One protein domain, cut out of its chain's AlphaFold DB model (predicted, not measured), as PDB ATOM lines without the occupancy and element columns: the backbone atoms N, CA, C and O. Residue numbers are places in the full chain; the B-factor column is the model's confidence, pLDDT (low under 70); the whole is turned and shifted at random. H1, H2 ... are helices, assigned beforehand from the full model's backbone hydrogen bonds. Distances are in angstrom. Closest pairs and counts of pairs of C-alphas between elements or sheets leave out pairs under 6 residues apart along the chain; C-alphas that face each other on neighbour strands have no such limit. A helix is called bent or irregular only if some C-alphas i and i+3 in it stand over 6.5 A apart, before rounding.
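What this domain is: This is residues 29 to 119 of the 316 residues of the protein "Transposase DDE domain protein" of Methanocella conradii (strain DSM 24694 / JCM 17849 / CGMCC 1.5162 / HZ254) (UniProt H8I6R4). Three helices, H4, H5 and H6, pack together at wide angles as a small core, with H5 and H6 meeting as a V near their first residues, while H3 meets H4 near its beginning. From this body residues 29 to 40, with H1, stick out as a tail at one end, and the loop of residues 60 to 65 sticks out at the other. The 91 printed residues hold six named helices, H1 to H6 in order, and no named strand: the class is all helix. The whole is only just compact, close to loose, with a radius of gyration of the C-alphas of 14.6 A; it is elongated, spanning 53 by 27 by 26 A.

Where its parts are: Find C-alpha 29 at (36.071, -29.162, 22.669), where H1 begins and runs to residue 37, 12.4 A. H2 is residues 40 to 43. H3 runs from 47 to 59, 16.9 A, and is irregular: C-alphas 49 and 52 are 7.8 A apart. H4, residues 71 to 83, is 18.3 A long; H5, 88 to 98, 15.0 A. H6, 109 to 118, 14.0 A, ends at (41.940, -21.933, 61.910).

How they stand to each other: Begin at H4, the hub. With residues 74 to 78 it touches H6, about perpendicular at 79 degrees; their closest C-alphas are Ala 78 and Ile 116, 6.1 A. H4 and H5 only just touch, with 3 pairs of C-alphas within 8 A, closest at His 81 and Met 91, 7.5 A. H5 touches H6, closest C-alphas Phe 88 and Tyr 109, 5.1 A. H3 only just touches H4, also with 3 pairs, closest at Phe 47 and Ala 72, 6.0 A. H2 is close to H4 but not clearly touching, and H1 and H2 meet only through their link. Every O i to N i+4 pair is within hydrogen-bond range in H1, H4, H5 and H6, and 7 of 9 are in H3; H2 is too short for one.

The domain as a whole: Look at Lys 29 and Arg 63, whose C-alphas are the two farthest apart, 52.7 A. The printed part has no cut, the link from H3 to H4 is long, and no printed residue is under 70 in pLDDT.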
ATOM      1  N   LYS A  29      35.417 -30.458  22.809       90.75
ATOM      2  CA  LYS A  29      36.071 -29.162  22.669       90.75
ATOM      3  C   LYS A  29      35.818 -28.323  23.914       90.75
ATOM      4  O   LYS A  29      36.778 -27.849  24.510       90.75
ATOM      5  N   GLU A  30      34.556 -28.204  24.315       88.00
ATOM      6  CA  GLU A  30      34.160 -27.496  25.537       88.00
ATOM      7  C   GLU A  30      34.800 -28.137  26.774       88.00
ATOM      8  O   GLU A  30      35.501 -27.465  27.529       88.00
ATOM      9  N   TYR A  31      34.709 -29.466  26.887       84.88
ATOM     10  CA  TYR A  31      35.311 -30.206  27.993       84.88
ATOM     11  C   TYR A  31      36.829 -30.017  28.098       84.88
ATOM     12  O   TYR A  31      37.376 -29.856  29.188       84.88
ATOM     13  N   ASN A  32      37.546 -30.044  26.972       89.62
ATOM     14  CA  ASN A  32      38.989 -29.818  26.989       89.62
ATOM     15  C   ASN A  32      39.329 -28.375  27.383       89.62
ATOM     16  O   ASN A  32      40.298 -28.172  28.109       89.62
ATOM     17  N   GLU A  33      38.536 -27.393  26.954       89.31
ATOM     18  CA  GLU A  33      38.729 -25.992  27.330       89.31
ATOM     19  C   GLU A  33      38.513 -25.773  28.834       89.31
ATOM     20  O   GLU A  33      39.297 -25.094  29.494       89.31
ATOM     21  N   GLU A  34      37.503 -26.410  29.426       85.06
ATOM     22  CA  GLU A  34      37.304 -26.438  30.883       85.06
ATOM     23  C   GLU A  34      38.523 -27.029  31.608       85.06
ATOM     24  O   GLU A  34      38.993 -26.477  32.605       85.06
ATOM     25  N   LEU A  35      39.098 -28.121  31.089       85.19
ATOM     26  CA  LEU A  35      40.316 -28.710  31.654       85.19
ATOM     27  C   LEU A  35      41.532 -27.776  31.573       85.19
ATOM     28  O   LEU A  35      42.350 -27.795  32.493       85.19
ATOM     29  N   VAL A  36      41.653 -26.981  30.506       87.94
ATOM     30  CA  VAL A  36      42.714 -25.974  30.354       87.94
ATOM     31  C   VAL A  36      42.519 -24.842  31.363       87.94
ATOM     32  O   VAL A  36      43.441 -24.551  32.129       87.94
ATOM     33  N   ARG A  37      41.306 -24.279  31.447       85.56
ATOM     34  CA  ARG A  37      40.967 -23.173  32.361       85.56
ATOM     35  C   ARG A  37      41.180 -23.511  33.832       85.56
ATOM     36  O   ARG A  37      41.551 -22.649  34.620       85.56
ATOM     37  N   ARG A  38      41.065 -24.782  34.229       84.69
ATOM     38  CA  ARG A  38      41.435 -25.212  35.593       84.69
ATOM     39  C   ARG A  38      42.867 -24.858  35.988       84.69
ATOM     40  O   ARG A  38      43.125 -24.691  37.176       84.69
ATOM     41  N   GLY A  39      43.799 -24.777  35.036       86.06
ATOM     42  CA  GLY A  39      45.176 -24.368  35.314       86.06
ATOM     43  C   GLY A  39      45.276 -22.923  35.813       86.06
ATOM     44  O   GLY A  39      46.147 -22.621  36.629       86.06
ATOM     45  N   GLU A  40      44.354 -22.057  35.388       87.31
ATOM     46  CA  GLU A  40      44.298 -20.644  35.778       87.31
ATOM     47  C   GLU A  40      43.999 -20.486  37.275       87.31
ATOM     48  O   GLU A  40      44.556 -19.605  37.927       87.31
ATOM     49  N   LEU A  41      43.217 -21.404  37.859       82.81
ATOM     50  CA  LEU A  41      42.870 -21.412  39.286       82.81
ATOM     51  C   LEU A  41      44.098 -21.430  40.202       82.81
ATOM     52  O   LEU A  41      44.100 -20.835  41.280       82.81
ATOM     53  N   TYR A  42      45.168 -22.110  39.791       85.38
ATOM     54  CA  TYR A  42      46.389 -22.177  40.594       85.38
ATOM     55  C   TYR A  42      47.062 -20.809  40.748       85.38
ATOM     56  O   TYR A  42      47.828 -20.608  41.690       85.38
ATOM     57  N   LEU A  43      46.750 -19.868  39.855       86.25
ATOM     58  CA  LEU A  43      47.294 -18.517  39.807       86.25
ATOM     59  C   LEU A  43      46.201 -17.441  39.911       86.25
ATOM     60  O   LEU A  43      46.471 -16.284  39.602       86.25
ATOM     61  N   SER A  44      44.991 -17.782  40.371       85.94
ATOM     62  CA  SER A  44      43.928 -16.796  40.589       85.94
ATOM     63  C   SER A  44      44.299 -15.873  41.754       85.94
ATOM     64  O   SER A  44      44.291 -16.291  42.917       85.94
ATOM     65  N   LEU A  45      44.631 -14.617  41.450       90.06
ATOM     66  CA  LEU A  45      45.017 -13.599  42.432       90.06
ATOM     67  C   LEU A  45      43.904 -12.569  42.694       90.06
ATOM     68  O   LEU A  45      44.164 -11.510  43.257       90.06
ATOM     69  N   ASP A  46      42.657 -12.891  42.349       89.06
ATOM     70  CA  ASP A  46      41.484 -12.003  42.457       89.06
ATOM     71  C   ASP A  46      41.233 -11.493  43.887       89.06
ATOM     72  O   ASP A  46      40.592 -10.463  44.107       89.06
ATOM     73  N   PHE A  47      41.746 -12.197  44.901       90.62
ATOM     74  CA  PHE A  47      41.682 -11.749  46.294       90.62
ATOM     75  C   PHE A  47      42.508 -10.477  46.552       90.62
ATOM     76  O   PHE A  47      42.267  -9.800  47.551       90.62
ATOM     77  N   LEU A  48      43.473 -10.131  45.688       93.81
ATOM     78  CA  LEU A  48      44.278  -8.913  45.832       93.81
ATOM     79  C   LEU A  48      43.419  -7.652  45.713       93.81
ATOM     80  O   LEU A  48      43.635  -6.703  46.465       93.81
ATOM     81  N   GLU A  49      42.396  -7.666  44.857       92.31
ATOM     82  CA  GLU A  49      41.471  -6.538  44.680       92.31
ATOM     83  C   GLU A  49      40.689  -6.228  45.964       92.31
ATOM     84  O   GLU A  49      40.402  -5.072  46.274       92.31
ATOM     85  N   ARG A  50      40.377  -7.268  46.744       93.06
ATOM     86  CA  ARG A  50      39.586  -7.187  47.982       93.06
ATOM     87  C   ARG A  50      40.437  -7.215  49.252       93.06
ATOM     88  O   ARG A  50      39.890  -7.145  50.353       93.06
ATOM     89  N   TRP A  51      41.765  -7.257  49.122       94.62
ATOM     90  CA  TRP A  51      42.691  -7.468  50.237       94.62
ATOM     91  C   TRP A  51      42.476  -6.479  51.382       94.62
ATOM     92  O   TRP A  51      42.289  -6.874  52.534       94.62
ATOM     93  N   GLY A  52      42.491  -5.180  51.070       93.19
ATOM     94  CA  GLY A  52      42.353  -4.125  52.074       93.19
ATOM     95  C   GLY A  52      40.977  -4.119  52.741       93.19
ATOM     96  O   GLY A  52      40.878  -3.971  53.961       93.19
ATOM     97  N   GLU A  53      39.914  -4.320  51.959       95.06
ATOM     98  CA  GLU A  53      38.540  -4.344  52.463       95.06
ATOM     99  C   GLU A  53      38.311  -5.520  53.417       95.06
ATOM    100  O   GLU A  53      37.763  -5.347  54.508       95.06
ATOM    101  N   GLU A  54      38.755  -6.710  53.025       94.75
ATOM    102  CA  GLU A  54      38.580  -7.927  53.805       94.75
ATOM    103  C   GLU A  54      39.394  -7.871  55.100       94.75
ATOM    104  O   GLU A  54      38.854  -8.114  56.180       94.75
ATOM    105  N   VAL A  55      40.659  -7.439  55.035       95.06
ATOM    106  CA  VAL A  55      41.488  -7.243  56.234       95.06
ATOM    107  C   VAL A  55      40.862  -6.220  57.183       95.06
ATOM    108  O   VAL A  55      40.872  -6.439  58.397       95.06
ATOM    109  N   ARG A  56      40.288  -5.124  56.668       95.69
ATOM    110  CA  ARG A  56      39.567  -4.147  57.497       95.69
ATOM    111  C   ARG A  56      38.389  -4.809  58.210       95.69
ATOM    112  O   ARG A  56      38.358  -4.780  59.438       95.69
ATOM    113  N   LYS A  57      37.493  -5.469  57.469       95.44
ATOM    114  CA  LYS A  57      36.317  -6.173  58.017       95.44
ATOM    115  C   LYS A  57      36.701  -7.210  59.075       95.44
ATOM    116  O   LYS A  57      36.115  -7.248  60.149       95.44
ATOM    117  N   MET A  58      37.734  -8.011  58.821       94.06
ATOM    118  CA  MET A  58      38.211  -9.032  59.765       94.06
ATOM    119  C   MET A  58      38.759  -8.456  61.080       94.06
ATOM    120  O   MET A  58      38.858  -9.175  62.080       94.06
ATOM    121  N   ASN A  59      39.178  -7.192  61.074       95.94
ATOM    122  CA  ASN A  59      39.720  -6.501  62.239       95.94
ATOM    123  C   ASN A  59      38.703  -5.584  62.931       95.94
ATOM    124  O   ASN A  59      39.005  -5.069  64.009       95.94
ATOM    125  N   GLU A  60      37.504  -5.400  62.373       95.00
ATOM    126  CA  GLU A  60      36.446  -4.611  63.005       95.00
ATOM    127  C   GLU A  60      36.060  -5.211  64.363       95.00
ATOM    128  O   GLU A  60      35.734  -6.391  64.489       95.00
ATOM    129  N   GLY A  61      36.171  -4.402  65.420       90.31
ATOM    130  CA  GLY A  61      35.883  -4.825  66.794       90.31
ATOM    131  C   GLY A  61      36.842  -5.879  67.369       90.31
ATOM    132  O   GLY A  61      36.648  -6.330  68.503       90.31
ATOM    133  N   LYS A  62      37.894  -6.277  66.638       91.81
ATOM    134  CA  LYS A  62      38.843  -7.295  67.093       91.81
ATOM    135  C   LYS A  62      39.753  -6.736  68.186       91.81
ATOM    136  O   LYS A  62      40.463  -5.755  67.994       91.81
ATOM    137  N   ARG A  63      39.808  -7.433  69.323       88.50
ATOM    138  CA  ARG A  63      40.793  -7.182  70.387       88.50
ATOM    139  C   ARG A  63      42.046  -8.041  70.173       88.50
ATOM    140  O   ARG A  63      41.940  -9.221  69.835       88.50
ATOM    141  N   GLY A  64      43.228  -7.467  70.403       88.81
ATOM    142  CA  GLY A  64      44.526  -8.141  70.251       88.81
ATOM    143  C   GLY A  64      45.213  -7.867  68.909       88.81
ATOM    144  O   GLY A  64      44.894  -6.898  68.226       88.81
ATOM    145  N   ARG A  65      46.192  -8.706  68.532       89.31
ATOM    146  CA  ARG A  65      46.984  -8.504  67.305       89.31
ATOM    147  C   ARG A  65      46.075  -8.547  66.060       89.31
ATOM    148  O   ARG A  65      45.370  -9.550  65.886       89.31
ATOM    149  N   PRO A  66      46.116  -7.523  65.188       91.62
ATOM    150  CA  PRO A  66      45.299  -7.492  63.985       91.62
ATOM    151  C   PRO A  66      45.750  -8.551  62.977       91.62
ATOM    152  O   PRO A  66      46.924  -8.936  62.907       91.62
ATOM    153  N   PHE A  67      44.801  -9.025  62.180       93.19
ATOM    154  CA  PHE A  67      45.069  -9.819  60.995       93.19
ATOM    155  C   PHE A  67      45.707  -8.946  59.914       93.19
ATOM    156  O   PHE A  67      45.290  -7.812  59.711       93.19
ATOM    157  N   ARG A  68      46.713  -9.491  59.226       93.50
ATOM    158  CA  ARG A  68      47.369  -8.846  58.074       93.50
ATOM    159  C   ARG A  68      46.942  -9.428  56.732       93.50
ATOM    160  O   ARG A  68      46.941  -8.731  55.731       93.50
ATOM    161  N   PHE A  69      46.581 -10.707  56.744       95.44
ATOM    162  CA  PHE A  69      46.237 -11.478  55.560       95.44
ATOM    163  C   PHE A  69      44.723 -11.723  55.513       95.44
ATOM    164  O   PHE A  69      44.175 -12.120  56.560       95.44
ATOM    165  N   PRO A  70      44.067 -11.525  54.355       94.94
ATOM    166  CA  PRO A  70      42.654 -11.847  54.172       94.94
ATOM    167  C   PRO A  70      42.398 -13.352  54.322       94.94
ATOM    168  O   PRO A  70      43.327 -14.161  54.271       94.94
ATOM    169  N   GLU A  71      41.155 -13.748  54.581       93.75
ATOM    170  CA  GLU A  71      40.739 -15.150  54.623       93.75
ATOM    171  C   GLU A  71      40.831 -15.786  53.233       93.75
ATOM    172  O   GLU A  71      41.439 -16.850  53.130       93.75
ATOM    173  N   ALA A  72      40.424 -15.079  52.173       92.81
ATOM    174  CA  ALA A  72      40.537 -15.539  50.784       92.81
ATOM    175  C   ALA A  72      41.981 -15.911  50.381       92.81
ATOM    176  O   ALA A  72      42.221 -16.939  49.749       92.81
ATOM    177  N   PHE A  73      42.980 -15.133  50.819       95.06
ATOM    178  CA  PHE A  73      44.394 -15.480  50.622       95.06
ATOM    179  C   PHE A  73      44.775 -16.779  51.345       95.06
ATOM    180  O   PHE A  73      45.497 -17.621  50.812       95.06
ATOM    181  N   VAL A  74      44.308 -16.955  52.583       95.50
ATOM    182  CA  VAL A  74      44.614 -18.152  53.375       95.50
ATOM    183  C   VAL A  74      43.917 -19.381  52.785       95.50
ATOM    184  O   VAL A  74      44.512 -20.458  52.789       95.50
ATOM    185  N   GLU A  75      42.699 -19.233  52.262       93.62
ATOM    186  CA  GLU A  75      41.980 -20.273  51.522       93.62
ATOM    187  C   GLU A  75      42.739 -20.678  50.261       93.62
ATOM    188  O   GLU A  75      43.038 -21.862  50.096       93.62
ATOM    189  N   TRP A  76      43.155 -19.713  49.437       93.31
ATOM    190  CA  TRP A  76      43.979 -19.972  48.255       93.31
ATOM    191  C   TRP A  76      45.258 -20.742  48.614       93.31
ATOM    192  O   TRP A  76      45.546 -21.795  48.041       93.31
ATOM    193  N   MET A  77      45.971 -20.313  49.661       95.56
ATOM    194  CA  MET A  77      47.149 -21.030  50.155       95.56
ATOM    195  C   MET A  77      46.817 -22.437  50.687       95.56
ATOM    196  O   MET A  77      47.616 -23.361  50.520       95.56
ATOM    197  N   ALA A  78      45.654 -22.646  51.313       94.94
ATOM    198  CA  ALA A  78      45.213 -23.972  51.748       94.94
ATOM    199  C   ALA A  78      44.924 -24.905  50.562       94.94
ATOM    200  O   ALA A  78      45.228 -26.098  50.640       94.94
ATOM    201  N   LEU A  79      44.390 -24.370  49.462       93.12
ATOM    202  CA  LEU A  79      44.165 -25.123  48.231       93.12
ATOM    203  C   LEU A  79      45.493 -25.504  47.563       93.12
ATOM    204  O   LEU A  79      45.716 -26.680  47.275       93.12
ATOM    205  N   LEU A  80      46.437 -24.563  47.436       93.12
ATOM    206  CA  LEU A  80      47.789 -24.858  46.939       93.12
ATOM    207  C   LEU A  80      48.502 -25.918  47.791       93.12
ATOM    208  O   LEU A  80      49.165 -26.812  47.260       93.12
ATOM    209  N   HIS A  81      48.332 -25.861  49.116       94.12
ATOM    210  CA  HIS A  81      48.900 -26.841  50.041       94.12
ATOM    211  C   HIS A  81      48.457 -28.280  49.725       94.12
ATOM    212  O   HIS A  81      49.267 -29.210  49.844       94.12
ATOM    213  N   VAL A  82      47.189 -28.472  49.334       93.69
ATOM    214  CA  VAL A  82      46.638 -29.798  49.019       93.69
ATOM    215  C   VAL A  82      46.826 -30.205  47.560       93.69
ATOM    216  O   VAL A  82      47.111 -31.377  47.333       93.69
ATOM    217  N   TRP A  83      46.730 -29.285  46.594       91.25
ATOM    218  CA  TRP A  83      46.920 -29.590  45.168       91.25
ATOM    219  C   TRP A  83      48.373 -29.918  44.833       91.25
ATOM    220  O   TRP A  83      48.644 -30.911  44.166       91.25
ATOM    221  N   PHE A  84      49.314 -29.119  45.338       92.00
ATOM    222  CA  PHE A  84      50.742 -29.290  45.049       92.00
ATOM    223  C   PHE A  84      51.479 -30.094  46.113       92.00
ATOM    224  O   PHE A  84      52.697 -30.243  46.046       92.00
ATOM    225  N   PHE A  85      50.768 -30.579  47.132       92.31
ATOM    226  CA  PHE A  85      51.379 -31.204  48.299       92.31
ATOM    227  C   PHE A  85      52.490 -30.327  48.905       92.31
ATOM    228  O   PHE A  85      53.487 -30.836  49.416       92.31
ATOM    229  N   MET A  86      52.333 -29.006  48.892       93.19
ATOM    230  CA  MET A  86      53.414 -28.085  49.241       93.19
ATOM    231  C   MET A  86      53.560 -27.946  50.767       93.19
ATOM    232  O   MET A  86      52.633 -27.465  51.412       93.19
ATOM    233  N   PRO A  87      54.676 -28.335  51.411       93.44
ATOM    234  CA  PRO A  87      54.878 -28.110  52.843       93.44
ATOM    235  C   PRO A  87      54.900 -26.613  53.193       93.44
ATOM    236  O   PRO A  87      55.387 -25.802  52.413       93.44
ATOM    237  N   PHE A  88      54.482 -26.241  54.409       95.50
ATOM    238  CA  PHE A  88      54.369 -24.829  54.823       95.50
ATOM    239  C   PHE A  88      55.648 -23.996  54.627       95.50
ATOM    240  O   PHE A  88      55.567 -22.826  54.274       95.50
ATOM    241  N   ARG A  89      56.836 -24.585  54.814       96.75
ATOM    242  CA  ARG A  89      58.112 -23.886  54.568       96.75
ATOM    243  C   ARG A  89      58.347 -23.596  53.080       96.75
ATOM    244  O   ARG A  89      58.880 -22.546  52.750       96.75
ATOM    245  N   GLN A  90      57.935 -24.507  52.195       97.56
ATOM    246  CA  GLN A  90      57.981 -24.267  50.751       97.56
ATOM    247  C   GLN A  90      56.944 -23.219  50.339       97.56
ATOM    248  O   GLN A  90      57.257 -22.392  49.495       97.56
ATOM    249  N   MET A  91      55.768 -23.190  50.977       97.12
ATOM    250  CA  MET A  91      54.755 -22.152  50.735       97.12
ATOM    251  C   MET A  91      55.270 -20.743  51.048       97.12
ATOM    252  O   MET A  91      55.005 -19.817  50.291       97.12
ATOM    253  N   GLU A  92      56.039 -20.574  52.126       97.94
ATOM    254  CA  GLU A  92      56.697 -19.293  52.404       97.94
ATOM    255  C   GLU A  92      57.710 -18.926  51.311       97.94
ATOM    256  O   GLU A  92      57.712 -17.796  50.832       97.94
ATOM    257  N   GLY A  93      58.549 -19.875  50.877       97.94
ATOM    258  CA  GLY A  93      59.481 -19.653  49.766       97.94
ATOM    259  C   GLY A  93      58.768 -19.275  48.462       97.94
ATOM    260  O   GLY A  93      59.175 -18.331  47.792       97.94
ATOM    261  N   PHE A  94      57.666 -19.961  48.153       97.00
ATOM    262  CA  PHE A  94      56.791 -19.665  47.021       97.00
ATOM    263  C   PHE A  94      56.240 -18.237  47.093       97.00
ATOM    264  O   PHE A  94      56.365 -17.490  46.129       97.00
ATOM    265  N   LEU A  95      55.713 -17.815  48.247       97.12
ATOM    266  CA  LEU A  95      55.196 -16.458  48.426       97.12
ATOM    267  C   LEU A  95      56.282 -15.388  48.323       97.12
ATOM    268  O   LEU A  95      56.034 -14.349  47.722       97.12
ATOM    269  N   ARG A  96      57.484 -15.635  48.864       97.69
ATOM    270  CA  ARG A  96      58.632 -14.716  48.739       97.69
ATOM    271  C   ARG A  96      59.070 -14.523  47.287       97.69
ATOM    272  O   ARG A  96      59.545 -13.446  46.937       97.69
ATOM    273  N   ALA A  97      58.966 -15.564  46.463       97.06
ATOM    274  CA  ALA A  97      59.237 -15.465  45.033       97.06
ATOM    275  C   ALA A  97      58.093 -14.733  44.315       97.06
ATOM    276  O   ALA A  97      58.335 -13.792  43.566       97.06
ATOM    277  N   LEU A  98      56.841 -15.102  44.600       95.19
ATOM    278  CA  LEU A  98      55.667 -14.498  43.973       95.19
ATOM    279  C   LEU A  98      55.530 -13.000  44.289       95.19
ATOM    280  O   LEU A  98      55.170 -12.228  43.406       95.19
ATOM    281  N   SER A  99      55.886 -12.561  45.501       95.75
ATOM    282  CA  SER A  99      55.855 -11.142  45.892       95.75
ATOM    283  C   SER A  99      56.823 -10.253  45.103       95.75
ATOM    284  O   SER A  99      56.744  -9.034  45.197       95.75
ATOM    285  N   GLN A 100      57.753 -10.831  44.335       96.81
ATOM    286  CA  GLN A 100      58.620 -10.075  43.419       96.81
ATOM    287  C   GLN A 100      57.900  -9.714  42.111       96.81
ATOM    288  O   GLN A 100      58.350  -8.831  41.386       96.81
ATOM    289  N   HIS A 101      56.787 -10.392  41.814       94.56
ATOM    290  CA  HIS A 101      56.038 -10.267  40.563       94.56
ATOM    291  C   HIS A 101      54.572  -9.856  40.764       94.56
ATOM    292  O   HIS A 101      53.922  -9.452  39.805       94.56
ATOM    293  N   ALA A 102      54.049  -9.943  41.989       91.69
ATOM    294  CA  ALA A 102      52.683  -9.574  42.342       91.69
ATOM    295  C   ALA A 102      52.664  -8.681  43.596       91.69
ATOM    296  O   ALA A 102      53.500  -8.868  44.485       91.69
ATOM    297  N   PRO A 103      51.707  -7.740  43.712       91.19
ATOM    298  CA  PRO A 103      51.631  -6.796  44.826       91.19
ATOM    299  C   PRO A 103      51.047  -7.455  46.088       91.19
ATOM    300  O   PRO A 103      49.950  -7.122  46.530       91.19
ATOM    301  N   LEU A 104      51.774  -8.416  46.664       91.69
ATOM    302  CA  LEU A 104      51.377  -9.141  47.872       91.69
ATOM    303  C   LEU A 104      52.489  -9.153  48.927       91.69
ATOM    304  O   LEU A 104      53.672  -9.249  48.604       91.69
ATOM    305  N   GLU A 105      52.102  -9.105  50.205       92.06
ATOM    306  CA  GLU A 105      53.018  -9.340  51.329       92.06
ATOM    307  C   GLU A 105      53.225 -10.858  51.504       92.06
ATOM    308  O   GLU A 105      52.241 -11.598  51.615       92.06
ATOM    309  N   PRO A 106      54.470 -11.369  51.545       95.69
ATOM    310  CA  PRO A 106      54.703 -12.791  51.753       95.69
ATOM    311  C   PRO A 106      54.453 -13.184  53.217       95.69
ATOM    312  O   PRO A 106      55.110 -12.696  54.137       95.69
ATOM    313  N   ALA A 107      53.522 -14.111  53.442       97.06
ATOM    314  CA  ALA A 107      53.268 -14.686  54.761       97.06
ATOM    315  C   ALA A 107      54.326 -15.735  55.144       97.06
ATOM    316  O   ALA A 107      54.686 -16.598  54.341       97.06
ATOM    317  N   ASP A 108      54.766 -15.718  56.404       97.19
ATOM    318  CA  ASP A 108      55.659 -16.746  56.939       97.19
ATOM    319  C   ASP A 108      54.931 -18.084  57.185       97.19
ATOM    320  O   ASP A 108      53.710 -18.143  57.389       97.19
ATOM    321  N   TYR A 109      55.691 -19.180  57.227       96.81
ATOM    322  CA  TYR A 109      55.153 -20.533  57.361       96.81
ATOM    323  C   TYR A 109      54.381 -20.738  58.670       96.81
ATOM    324  O   TYR A 109      53.462 -21.559  58.724       96.81
ATOM    325  N   THR A 110      54.741 -20.021  59.740       96.56
ATOM    326  CA  THR A 110      54.076 -20.143  61.042       96.56
ATOM    327  C   THR A 110      52.721 -19.454  60.998       96.56
ATOM    328  O   THR A 110      51.738 -19.993  61.517       96.56
ATOM    329  N   THR A 111      52.647 -18.288  60.357       96.38
ATOM    330  CA  THR A 111      51.391 -17.581  60.106       96.38
ATOM    331  C   THR A 111      50.456 -18.424  59.247       96.38
ATOM    332  O   THR A 111      49.315 -18.654  59.659       96.38
ATOM    333  N   LEU A 112      50.945 -18.961  58.125       96.88
ATOM    334  CA  LEU A 112      50.170 -19.849  57.252       96.88
ATOM    335  C   LEU A 112      49.660 -21.079  58.003       96.88
ATOM    336  O   LEU A 112      48.466 -21.358  57.969       96.88
ATOM    337  N   PHE A 113      50.525 -21.774  58.747       95.12
ATOM    338  CA  PHE A 113      50.130 -22.946  59.531       95.12
ATOM    339  C   PHE A 113      48.999 -22.625  60.515       95.12
ATOM    340  O   PHE A 113      47.994 -23.335  60.568       95.12
ATOM    341  N   LYS A 114      49.131 -21.537  61.285       94.62
ATOM    342  CA  LYS A 114      48.120 -21.125  62.272       94.62
ATOM    343  C   LYS A 114      46.805 -20.721  61.606       94.62
ATOM    344  O   LYS A 114      45.744 -21.127  62.074       94.62
ATOM    345  N   ARG A 115      46.872 -19.944  60.521       95.38
ATOM    346  CA  ARG A 115      45.696 -19.451  59.794       95.38
ATOM    347  C   ARG A 115      44.971 -20.584  59.071       95.38
ATOM    348  O   ARG A 115      43.775 -20.748  59.279       95.38
ATOM    349  N   ILE A 116      45.691 -21.438  58.342       95.25
ATOM    350  CA  ILE A 116      45.123 -22.607  57.652       95.25
ATOM    351  C   ILE A 116      44.559 -23.614  58.652       95.25
ATOM    352  O   ILE A 116      43.530 -24.219  58.374       95.25
ATOM    353  N   LYS A 117      45.158 -23.777  59.840       92.38
ATOM    354  CA  LYS A 117      44.570 -24.580  60.927       92.38
ATOM    355  C   LYS A 117      43.252 -23.988  61.450       92.38
ATOM    356  O   LYS A 117      42.398 -24.747  61.902       92.38
ATOM    357  N   GLY A 118      43.100 -22.666  61.403       91.19
ATOM    358  CA  GLY A 118      41.940 -21.933  61.910       91.19
ATOM    359  C   GLY A 118      40.805 -21.687  60.911       91.19
ATOM    360  O   GLY A 118      39.728 -21.314  61.364       91.19
ATOM    361  N   LEU A 119      41.004 -21.893  59.599       91.88
ATOM    362  CA  LEU A 119      39.948 -21.677  58.591       91.88
ATOM    363  C   LEU A 119      38.661 -22.455  58.915       91.88
ATOM    364  O   LEU A 119      38.694 -23.591  59.413       91.88
TER     365      LEU A 119